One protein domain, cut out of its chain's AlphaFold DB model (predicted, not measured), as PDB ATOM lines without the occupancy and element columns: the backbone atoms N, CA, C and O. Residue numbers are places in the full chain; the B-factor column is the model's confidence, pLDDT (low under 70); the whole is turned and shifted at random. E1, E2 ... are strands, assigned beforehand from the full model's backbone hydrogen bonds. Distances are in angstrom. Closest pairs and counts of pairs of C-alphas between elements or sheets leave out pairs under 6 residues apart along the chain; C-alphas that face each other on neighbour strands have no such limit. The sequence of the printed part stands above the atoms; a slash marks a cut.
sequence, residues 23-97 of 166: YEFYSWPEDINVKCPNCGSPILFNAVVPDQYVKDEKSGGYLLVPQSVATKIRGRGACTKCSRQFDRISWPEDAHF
ATOM      1  N   TYR A  23      31.933  29.637  -3.639       56.31
ATOM      2  CA  TYR A  23      32.474  30.515  -4.677       56.31
ATOM      3  C   TYR A  23      32.220  29.832  -6.044       56.31
ATOM      4  O   TYR A  23      33.136  29.372  -6.704       56.31
ATOM      5  N   GLU A  24      30.962  29.654  -6.432       57.72
ATOM      6  CA  GLU A  24      30.532  29.402  -7.800       57.72
ATOM      7  C   GLU A  24      29.852  30.709  -8.171       57.72
ATOM      8  O   GLU A  24      28.820  31.077  -7.592       57.72
ATOM      9  N   PHE A  25      30.515  31.475  -9.027       65.69
ATOM     10  CA  PHE A  25      30.035  32.769  -9.466       65.69
ATOM     11  C   PHE A  25      29.453  32.612 -10.857       65.69
ATOM     12  O   PHE A  25      30.032  31.976 -11.726       65.69
ATOM     13  N   TYR A  26      28.310  33.240 -11.083       58.81
ATOM     14  CA  TYR A  26      27.774  33.355 -12.433       58.81
ATOM     15  C   TYR A  26      28.556  34.391 -13.252       58.81
ATOM     16  O   TYR A  26      28.518  34.356 -14.472       58.81
ATOM     17  N   SER A  27      29.279  35.305 -12.593       73.75
ATOM     18  CA  SER A  27      30.043  36.374 -13.236       73.75
ATOM     19  C   SER A  27      31.043  37.015 -12.263       73.75
ATOM     20  O   SER A  27      30.875  36.944 -11.042       73.75
ATOM     21  N   TRP A  28      32.080  37.634 -12.817       85.94
ATOM     22  CA  TRP A  28      33.102  38.427 -12.133       85.94
ATOM     23  C   TRP A  28      33.111  39.854 -12.701       85.94
ATOM     24  O   TRP A  28      32.606  40.059 -13.806       85.94
ATOM     25  N   PRO A  29      33.636  40.852 -11.964       90.38
ATOM     26  CA  PRO A  29      33.786  42.200 -12.505       90.38
ATOM     27  C   PRO A  29      34.791  42.226 -13.664       90.38
ATOM     28  O   PRO A  29      35.676  41.374 -13.746       90.38
ATOM     29  N   GLU A  30      34.667  43.236 -14.522       92.19
ATOM     30  CA  GLU A  30      35.645  43.518 -15.581       92.19
ATOM     31  C   GLU A  30      37.017  43.832 -14.978       92.19
ATOM     32  O   GLU A  30      38.019  43.286 -15.416       92.19
ATOM     33  N   ASP A  31      37.056  44.620 -13.905       94.62
ATOM     34  CA  ASP A  31      38.302  45.031 -13.268       94.62
ATOM     35  C   ASP A  31      38.626  44.179 -12.034       94.62
ATOM     36  O   ASP A  31      37.933  44.233 -11.003       94.62
ATOM     37  N   ILE A  32      39.717  43.414 -12.120       95.00
ATOM     38  CA  ILE A  32      40.200  42.514 -11.068       95.00
ATOM     39  C   ILE A  32      41.615  42.914 -10.638       95.00
ATOM     40  O   ILE A  32      42.520  43.035 -11.458       95.00
ATOM     41  N   ASN A  33      41.846  43.044  -9.332       95.88
ATOM     42  CA  ASN A  33      43.179  43.283  -8.785       95.88
ATOM     43  C   ASN A  33      43.913  41.955  -8.576       95.88
ATOM     44  O   ASN A  33      43.546  41.139  -7.724       95.88
ATOM     45  N   VAL A  34      45.008  41.776  -9.310       95.69
ATOM     46  CA  VAL A  34      45.831  40.560  -9.296       95.69
ATOM     47  C   VAL A  34      47.268  40.865  -8.897       95.69
ATOM     48  O   VAL A  34      47.733  42.002  -9.001       95.69
ATOM     49  N   LYS A  35      47.995  39.848  -8.436       95.44
ATOM     50  CA  LYS A  35      49.451  39.920  -8.282       95.44
ATOM     51  C   LYS A  35      50.104  39.555  -9.604       95.44
ATOM     52  O   LYS A  35      49.706  38.602 -10.265       95.44
ATOM     53  N   CYS A  36      51.141  40.293  -9.979       94.31
ATOM     54  CA  CYS A  36      51.966  39.919 -11.115       94.31
ATOM     55  C   CYS A  36      52.585  38.533 -10.871       94.31
ATOM     56  O   CYS A  36      53.300  38.391  -9.875       94.31
ATOM     57  N   PRO A  37      52.438  37.557 -11.785       90.44
ATOM     58  CA  PRO A  37      53.053  36.239 -11.619       90.44
ATOM     59  C   PRO A  37      54.588  36.295 -11.641       90.44
ATOM     60  O   PRO A  37      55.248  35.370 -11.190       90.44
ATOM     61  N   ASN A  38      55.167  37.384 -12.162       92.25
ATOM     62  CA  ASN A  38      56.614  37.553 -12.269       92.25
ATOM     63  C   ASN A  38      57.225  38.311 -11.081       92.25
ATOM     64  O   ASN A  38      58.212  37.871 -10.509       92.25
ATOM     65  N   CYS A  39      56.668  39.472 -10.718       93.12
ATOM     66  CA  CYS A  39      57.268  40.359  -9.709       93.12
ATOM     67  C   CYS A  39      56.404  40.584  -8.459       93.12
ATOM     68  O   CYS A  39      56.793  41.351  -7.580       93.12
ATOM     69  N   GLY A  40      55.214  39.979  -8.391       92.62
ATOM     70  CA  GLY A  40      54.286  40.095  -7.264       92.62
ATOM     71  C   GLY A  40      53.598  41.454  -7.093       92.62
ATOM     72  O   GLY A  40      52.781  41.594  -6.185       92.62
ATOM     73  N   SER A  41      53.886  42.455  -7.938       93.56
ATOM     74  CA  SER A  41      53.260  43.781  -7.831       93.56
ATOM     75  C   SER A  41      51.745  43.711  -8.070       93.56
ATOM     76  O   SER A  41      51.313  42.907  -8.900       93.56
ATOM     77  N   PRO A  42      50.931  44.559  -7.412       94.06
ATOM     78  CA  PRO A  42      49.516  44.694  -7.746       94.06
ATOM     79  C   PRO A  42      49.344  45.205  -9.177       94.06
ATOM     80  O   PRO A  42      50.060  46.109  -9.610       94.06
ATOM     81  N   ILE A  43      48.401  44.618  -9.908       95.38
ATOM     82  CA  ILE A  43      48.041  44.984 -11.279       95.38
ATOM     83  C   ILE A  43      46.518  44.985 -11.392       95.38
ATOM     84  O   ILE A  43      45.853  44.130 -10.805       95.38
ATOM     85  N   LEU A  44      45.985  45.924 -12.174       95.38
ATOM     86  CA  LEU A  44      44.604  45.886 -12.643       95.38
ATOM     87  C   LEU A  44      44.522  44.990 -13.886       95.38
ATOM     88  O   LEU A  44      45.196  45.242 -14.887       95.38
ATOM     89  N   PHE A  45      43.751  43.915 -13.788       95.94
ATOM     90  CA  PHE A  45      43.506  42.960 -14.857       95.94
ATOM     91  C   PHE A  45      42.087  43.138 -15.382       95.94
ATOM     92  O   PHE A  45      41.127  42.984 -14.627       95.94
ATOM     93  N   ASN A  46      41.978  43.404 -16.680       96.00
ATOM     94  CA  ASN A  46      40.705  43.605 -17.357       96.00
ATOM     95  C   ASN A  46      40.218  42.244 -17.859       96.00
ATOM     96  O   ASN A  46      40.685  41.739 -18.887       96.00
ATOM     97  N   ALA A  47      39.339  41.614 -17.094       93.62
ATOM     98  CA  ALA A  47      38.776  40.307 -17.361       93.62
ATOM     99  C   ALA A  47      37.693  40.359 -18.441       93.62
ATOM    100  O   ALA A  47      36.864  41.264 -18.499       93.62
ATOM    101  N   VAL A  48      37.666  39.320 -19.270       91.94
ATOM    102  CA  VAL A  48      36.527  39.050 -20.144       91.94
ATOM    103  C   VAL A  48      35.427  38.454 -19.278       91.94
ATOM    104  O   VAL A  48      35.609  37.388 -18.685       91.94
ATOM    105  N   VAL A  49      34.298  39.150 -19.187       87.62
ATOM    106  CA  VAL A  49      33.126  38.668 -18.455       87.62
ATOM    107  C   VAL A  49      32.403  37.635 -19.325       87.62
ATOM    108  O   VAL A  49      32.094  37.931 -20.477       87.62
ATOM    109  N   PRO A  50      32.166  36.411 -18.827       82.31
ATOM    110  CA  PRO A  50      31.475  35.380 -19.583       82.31
ATOM    111  C   PRO A  50      29.983  35.694 -19.646       82.31
ATOM    112  O   PRO A  50      29.402  36.208 -18.684       82.31
ATOM    113  N   ASP A  51      29.352  35.309 -20.752       80.12
ATOM    114  CA  ASP A  51      27.903  35.373 -20.872       80.12
ATOM    115  C   ASP A  51      27.254  34.428 -19.857       80.12
ATOM    116  O   ASP A  51      27.543  33.230 -19.802       80.12
ATOM    117  N   GLN A  52      26.362  34.978 -19.033       77.88
ATOM    118  CA  GLN A  52      25.636  34.206 -18.020       77.88
ATOM    119  C   GLN A  52      24.551  33.327 -18.649       77.88
ATOM    120  O   GLN A  52      24.172  32.306 -18.076       77.88
ATOM    121  N   TYR A  53      24.044  33.738 -19.813       80.62
ATOM    122  CA  TYR A  53      22.921  33.122 -20.497       80.62
ATOM    123  C   TYR A  53      23.367  32.598 -21.852       80.62
ATOM    124  O   TYR A  53      23.763  33.369 -22.723       80.62
ATOM    125  N   VAL A  54      23.245  31.290 -22.041       84.19
ATOM    126  CA  VAL A  54      23.447  30.652 -23.342       84.19
ATOM    127  C   VAL A  54      22.079  30.285 -23.891       84.19
ATOM    128  O   VAL A  54      21.263  29.682 -23.192       84.19
ATOM    129  N   LYS A  55      21.800  30.689 -25.131       84.62
ATOM    130  CA  LYS A  55      20.551  30.328 -25.802       84.62
ATOM    131  C   LYS A  55      20.536  28.818 -26.036       84.62
ATOM    132  O   LYS A  55      21.460  28.274 -26.631       84.62
ATOM    133  N   ASP A  56      19.493  28.156 -25.560       85.50
ATOM    134  CA  ASP A  56      19.282  26.734 -25.785       85.50
ATOM    135  C   ASP A  56      18.511  26.540 -27.089       85.50
ATOM    136  O   ASP A  56      17.339  26.904 -27.207       85.50
ATOM    137  N   GLU A  57      19.184  25.967 -28.082       86.94
ATOM    138  CA  GLU A  57      18.619  25.713 -29.408       86.94
ATOM    139  C   GLU A  57      17.433  24.740 -29.368       86.94
ATOM    140  O   GLU A  57      16.576  24.795 -30.245       86.94
ATOM    141  N   LYS A  58      17.341  23.880 -28.341       84.12
ATOM    142  CA  LYS A  58      16.277  22.870 -28.238       84.12
ATOM    143  C   LYS A  58      14.987  23.419 -27.645       84.12
ATOM    144  O   LYS A  58      13.906  23.056 -28.100       84.12
ATOM    145  N   SER A  59      15.084  24.262 -26.620       82.06
ATOM    146  CA  SER A  59      13.913  24.850 -25.954       82.06
ATOM    147  C   SER A  59      13.540  26.233 -26.494       82.06
ATOM    148  O   SER A  59      12.450  26.726 -26.204       82.06
ATOM    149  N   GLY A  60      14.440  26.884 -27.240       83.00
ATOM    150  CA  GLY A  60      14.314  28.289 -27.635       83.00
ATOM    151  C   GLY A  60      14.490  29.276 -26.471       83.00
ATOM    152  O   GLY A  60      14.391  30.485 -26.684       83.00
ATOM    153  N   GLY A  61      14.744  28.779 -25.254       85.31
ATOM    154  CA  GLY A  61      14.958  29.568 -24.044       85.31
ATOM    155  C   GLY A  61      16.426  29.928 -23.805       85.31
ATOM    156  O   GLY A  61      17.298  29.683 -24.636       85.31
ATOM    157  N   TYR A  62      16.708  30.506 -22.636       83.88
ATOM    158  CA  TYR A  62      18.066  30.788 -22.169       83.88
ATOM    159  C   TYR A  62      18.389  29.922 -20.954       83.88
ATOM    160  O   TYR A  62      17.611  29.868 -19.998       83.88
ATOM    161  N   LEU A  63      19.552  29.278 -20.974       80.88
ATOM    162  CA  LEU A  63      20.094  28.527 -19.849       80.88
ATOM    163  C   LEU A  63      21.129  29.372 -19.115       80.88
ATOM    164  O   LEU A  63      22.018  29.959 -19.729       80.88
ATOM    165  N   LEU A  64      21.013  29.408 -17.788       78.06
ATOM    166  CA  LEU A  64      22.013  30.019 -16.922       78.06
ATOM    167  C   LEU A  64      23.207  29.065 -16.798       78.06
ATOM    168  O   LEU A  64      23.052  27.955 -16.284       78.06
ATOM    169  N   VAL A  65      24.386  29.495 -17.242       78.69
ATOM    170  CA  VAL A  65      25.608  28.683 -17.173       78.69
ATOM    171  C   VAL A  65      26.432  29.108 -15.954       78.69
ATOM    172  O   VAL A  65      27.003  30.202 -15.954       78.69
ATOM    173  N   PRO A  66      26.505  28.293 -14.885       70.75
ATOM    174  CA  PRO A  66      27.373  28.590 -13.753       70.75
ATOM    175  C   PRO A  66      28.843  28.477 -14.168       70.75
ATOM    176  O   PRO A  66      29.235  27.510 -14.820       70.75
ATOM    177  N   GLN A  67      29.665  29.436 -13.745       70.56
ATOM    178  CA  GLN A  67      31.113  29.374 -13.919       70.56
ATOM    179  C   GLN A  67      31.772  28.975 -12.593       70.56
ATOM    180  O   GLN A  67      31.448  29.485 -11.515       70.56
ATOM    181  N   SER A  68      32.710  28.031 -12.657       70.44
ATOM    182  CA  SER A  68      33.540  27.708 -11.496       70.44
ATOM    183  C   SER A  68      34.556  28.827 -11.266       70.44
ATOM    184  O   SER A  68      35.117  29.378 -12.212       70.44
ATOM    185  N   VAL A  69      34.806  29.165 -10.002       68.06
ATOM    186  CA  VAL A  69      35.711  30.264  -9.623       68.06
ATOM    187  C   VAL A  69      37.160  29.809  -9.527       68.06
ATOM    188  O   VAL A  69      38.064  30.623  -9.668       68.06
ATOM    189  N   ALA A  70      37.383  28.506  -9.348       69.31
ATOM    190  CA  ALA A  70      38.700  27.881  -9.431       69.31
ATOM    191  C   ALA A  70      39.076  27.618 -10.898       69.31
ATOM    192  O   ALA A  70      39.326  26.483 -11.303       69.31
ATOM    193  N   THR A  71      39.006  28.655 -11.732       77.81
ATOM    194  CA  THR A  71      39.250  28.548 -13.173       77.81
ATOM    195  C   THR A  71      40.255  29.583 -13.653       77.81
ATOM    196  O   THR A  71      40.620  30.533 -12.957       77.81
ATOM    197  N   LYS A  72      40.745  29.354 -14.875       89.12
ATOM    198  CA  LYS A  72      41.597  30.305 -15.579       89.12
ATOM    199  C   LYS A  72      40.717  31.393 -16.181       89.12
ATOM    200  O   LYS A  72      39.997  31.131 -17.145       89.12
ATOM    201  N   ILE A  73      40.800  32.600 -15.636       91.25
ATOM    202  CA  ILE A  73      40.065  33.759 -16.144       91.25
ATOM    203  C   ILE A  73      40.876  34.366 -17.288       91.25
ATOM    204  O   ILE A  73      42.087  34.565 -17.166       91.25
ATOM    205  N   ARG A  74      40.213  34.631 -18.416       93.19
ATOM    206  CA  ARG A  74      40.807  35.305 -19.577       93.19
ATOM    207  C   ARG A  74      40.613  36.811 -19.465       93.19
ATOM    208  O   ARG A  74      39.604  37.266 -18.935       93.19
ATOM    209  N   GLY A  75      41.549  37.575 -20.003       94.12
ATOM    210  CA  GLY A  75      41.532  39.030 -19.936       94.12
ATOM    211  C   GLY A  75      42.826  39.632 -20.454       94.12
ATOM    212  O   GLY A  75      43.517  39.021 -21.269       94.12
ATOM    213  N   ARG A  76      43.149  40.840 -20.000       95.38
ATOM    214  CA  ARG A  76      44.422  41.506 -20.287       95.38
ATOM    215  C   ARG A  76      44.934  42.199 -19.035       95.38
ATOM    216  O   ARG A  76      44.227  42.999 -18.432       95.38
ATOM    217  N   GLY A  77      46.183  41.922 -18.684       94.69
ATOM    218  CA  GLY A  77      46.918  42.638 -17.649       94.69
ATOM    219  C   GLY A  77      48.298  43.028 -18.149       94.69
ATOM    220  O   GLY A  77      48.954  42.261 -18.858       94.69
ATOM    221  N   ALA A  78      48.747  44.218 -17.762       94.94
ATOM    222  CA  ALA A  78      50.088  44.705 -18.048       94.94
ATOM    223  C   ALA A  78      50.743  45.180 -16.750       94.94
ATOM    224  O   ALA A  78      50.229  46.053 -16.053       94.94
ATOM    225  N   CYS A  79      51.887  44.589 -16.410       95.00
ATOM    226  CA  CYS A  79      52.662  45.014 -15.254       95.00
ATOM    227  C   CYS A  79      53.460  46.273 -15.585       95.00
ATOM    228  O   CYS A  79      54.289  46.243 -16.488       95.00
ATOM    229  N   THR A  80      53.304  47.339 -14.806       93.25
ATOM    230  CA  THR A  80      54.119  48.558 -14.951       93.25
ATOM    231  C   THR A  80      55.549  48.382 -14.436       93.25
ATOM    232  O   THR A  80      56.459  49.040 -14.924       93.25
ATOM    233  N   LYS A  81      55.772  47.477 -13.472       94.44
ATOM    234  CA  LYS A  81      57.085  47.266 -12.841       94.44
ATOM    235  C   LYS A  81      58.026  46.396 -13.674       94.44
ATOM    236  O   LYS A  81      59.215  46.676 -13.734       94.44
ATOM    237  N   CYS A  82      57.517  45.318 -14.270       94.50
ATOM    238  CA  CYS A  82      58.328  44.393 -15.070       94.50
ATOM    239  C   CYS A  82      57.948  44.375 -16.557       94.50
ATOM    240  O   CYS A  82      58.409  43.495 -17.278       94.50
ATOM    241  N   SER A  83      57.058  45.274 -16.992       93.25
ATOM    242  CA  SER A  83      56.594  45.433 -18.383       93.25
ATOM    243  C   SER A  83      56.001  44.176 -19.030       93.25
ATOM    244  O   SER A  83      55.809  44.118 -20.242       93.25
ATOM    245  N   ARG A  84      55.691  43.148 -18.233       93.25
ATOM    246  CA  ARG A  84      55.179  41.870 -18.727       93.25
ATOM    247  C   ARG A  84      53.670  41.946 -18.897       93.25
ATOM    248  O   ARG A  84      52.959  42.371 -17.985       93.25
ATOM    249  N   GLN A  85      53.207  41.485 -20.048       93.81
ATOM    250  CA  GLN A  85      51.792  41.340 -20.363       93.81
ATOM    251  C   GLN A  85      51.368  39.880 -20.187       93.81
ATOM    252  O   GLN A  85      52.169  38.965 -20.395       93.81
ATOM    253  N   PHE A  86      50.122  39.665 -19.779       93.94
ATOM    254  CA  PHE A  86      49.522  38.340 -19.656       93.94
ATOM    255  C   PHE A  86      48.023  38.403 -19.954       93.94
ATOM    256  O   PHE A  86      47.359  39.414 -19.709       93.94
ATOM    257  N   ASP A  87      47.501  37.312 -20.507       95.12
ATOM    258  CA  ASP A  87      46.119  37.180 -20.978       95.12
ATOM    259  C   ASP A  87      45.252  36.303 -20.061       95.12
ATOM    260  O   ASP A  87      44.038  36.184 -20.248       95.12
ATOM    261  N   ARG A  88      45.878  35.637 -19.085       93.75
ATOM    262  CA  ARG A  88      45.243  34.645 -18.215       93.75
ATOM    263  C   ARG A  88      45.737  34.769 -16.787       93.75
ATOM    264  O   ARG A  88      46.920  35.019 -16.564       93.75
ATOM    265  N   ILE A  89      44.830  34.514 -15.855       93.44
ATOM    266  CA  ILE A  89      45.102  34.423 -14.418       93.44
ATOM    267  C   ILE A  89      44.464  33.156 -13.850       93.44
ATOM    268  O   ILE A  89      43.423  32.709 -14.340       93.44
ATOM    269  N   SER A  90      45.078  32.587 -12.821       91.50
ATOM    270  CA  SER A  90      44.551  31.464 -12.049       91.50
ATOM    271  C   SER A  90      43.905  32.008 -10.782       91.50
ATOM    272  O   SER A  90      44.576  32.533  -9.897       91.50
ATOM    273  N   TRP A  91      42.582  31.915 -10.684       88.94
ATOM    274  CA  TRP A  91      41.855  32.418  -9.520       88.94
ATOM    275  C   TRP A  91      41.505  31.271  -8.560       88.94
ATOM    276  O   TRP A  91      41.176  30.185  -9.034       88.94
ATOM    277  N   PRO A  92      41.562  31.453  -7.225       90.50
ATOM    278  CA  PRO A  92      41.921  32.657  -6.457       90.50
ATOM    279  C   PRO A  92      43.428  32.809  -6.158       90.50
ATOM    280  O   PRO A  92      43.815  33.627  -5.322       90.50
ATOM    281  N   GLU A  93      44.294  32.019  -6.790       89.81
ATOM    282  CA  GLU A  93      45.739  32.014  -6.520       89.81
ATOM    283  C   GLU A  93      46.409  33.354  -6.850       89.81
ATOM    284  O   GLU A  93      47.195  33.860  -6.049       89.81
ATOM    285  N   ASP A  94      46.032  33.987  -7.953       93.44
ATOM    286  CA  ASP A  94      46.608  35.258  -8.395       93.44
ATOM    287  C   ASP A  94      45.939  36.483  -7.751       93.44
ATOM    288  O   ASP A  94      46.316  37.621  -8.036       93.44
ATOM    289  N   ALA A  95      44.959  36.289  -6.861       93.75
ATOM    290  CA  ALA A  95      44.254  37.389  -6.215       93.75
ATOM    291  C   ALA A  95      45.212  38.280  -5.405       93.75
ATOM    292  O   ALA A  95      46.000  37.803  -4.577       93.75
ATOM    293  N   HIS A  96      45.126  39.599  -5.615       95.25
ATOM    294  CA  HIS A  96      45.901  40.554  -4.826       95.25
ATOM    295  C   HIS A  96      45.396  40.620  -3.387       95.25
ATOM    296  O   HIS A  96      46.168  40.431  -2.443       95.25
ATOM    297  N   PHE A  97      44.086  40.810  -3.234       94.31
ATOM    298  CA  PHE A  97      43.414  40.827  -1.945       94.31
ATOM    299  C   PHE A  97      43.034  39.405  -1.551       94.31
ATOM    300  O   PHE A  97      41.910  38.969  -1.796       94.31
TER     301      PHE A  97
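AT A GLANCE: This is residues 23 to 97 of the 166 residues of an uncharacterized protein of Solimicrobium silvestre (UniProt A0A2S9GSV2). A four-stranded sheet, curled like part of a barrel, makes the body, and a thin arm, residues 48 to 71, with the small hairpin E3 and E4, gives the length. The printed part has 75 residues and six strands, E1 to E6, but no named helix; it is all strand, with 30 residues in named elements. The large sheet runs E1, E2, E5, E6, antiparallel. The whole is loose, radius of gyration of the C-alphas 14.8 A, spanning 50 by 21 by 14 A.

IN THESE COORDINATES: Find C-alpha 31 at (38.302, 45.031, -13.268), where E1, residues 31 to 35, 13.2 A, begins. Go on to E2, residues 42 to 47, 15.1 A; E3, residues 53 to 55; E4, residues 62 to 64; and E5, residues 72 to 78, 16.9 A. E6, residues 85 to 90, 14.8 A, ends at C-alpha 90, (44.551, 31.464, -12.049).

HOW THE PARTS SIT: Within hydrogen-bond range at 2.9 A, find N 32 and O 45 in hairpin E1 and E2, N 46 and O 76 between E2 and E5, N 73 and O 89 in hairpin E5 and E6, and N 54 and O 63 in hairpin E3 and E4. E3 and E2 are apart.

THE WHOLE: The farthest C-alphas, Ser 59 and Lys 81, are 50.4 A apart. The printed part has no cut and no long link. Residues 23 to 26 and 69 to 70 have pLDDT under 70.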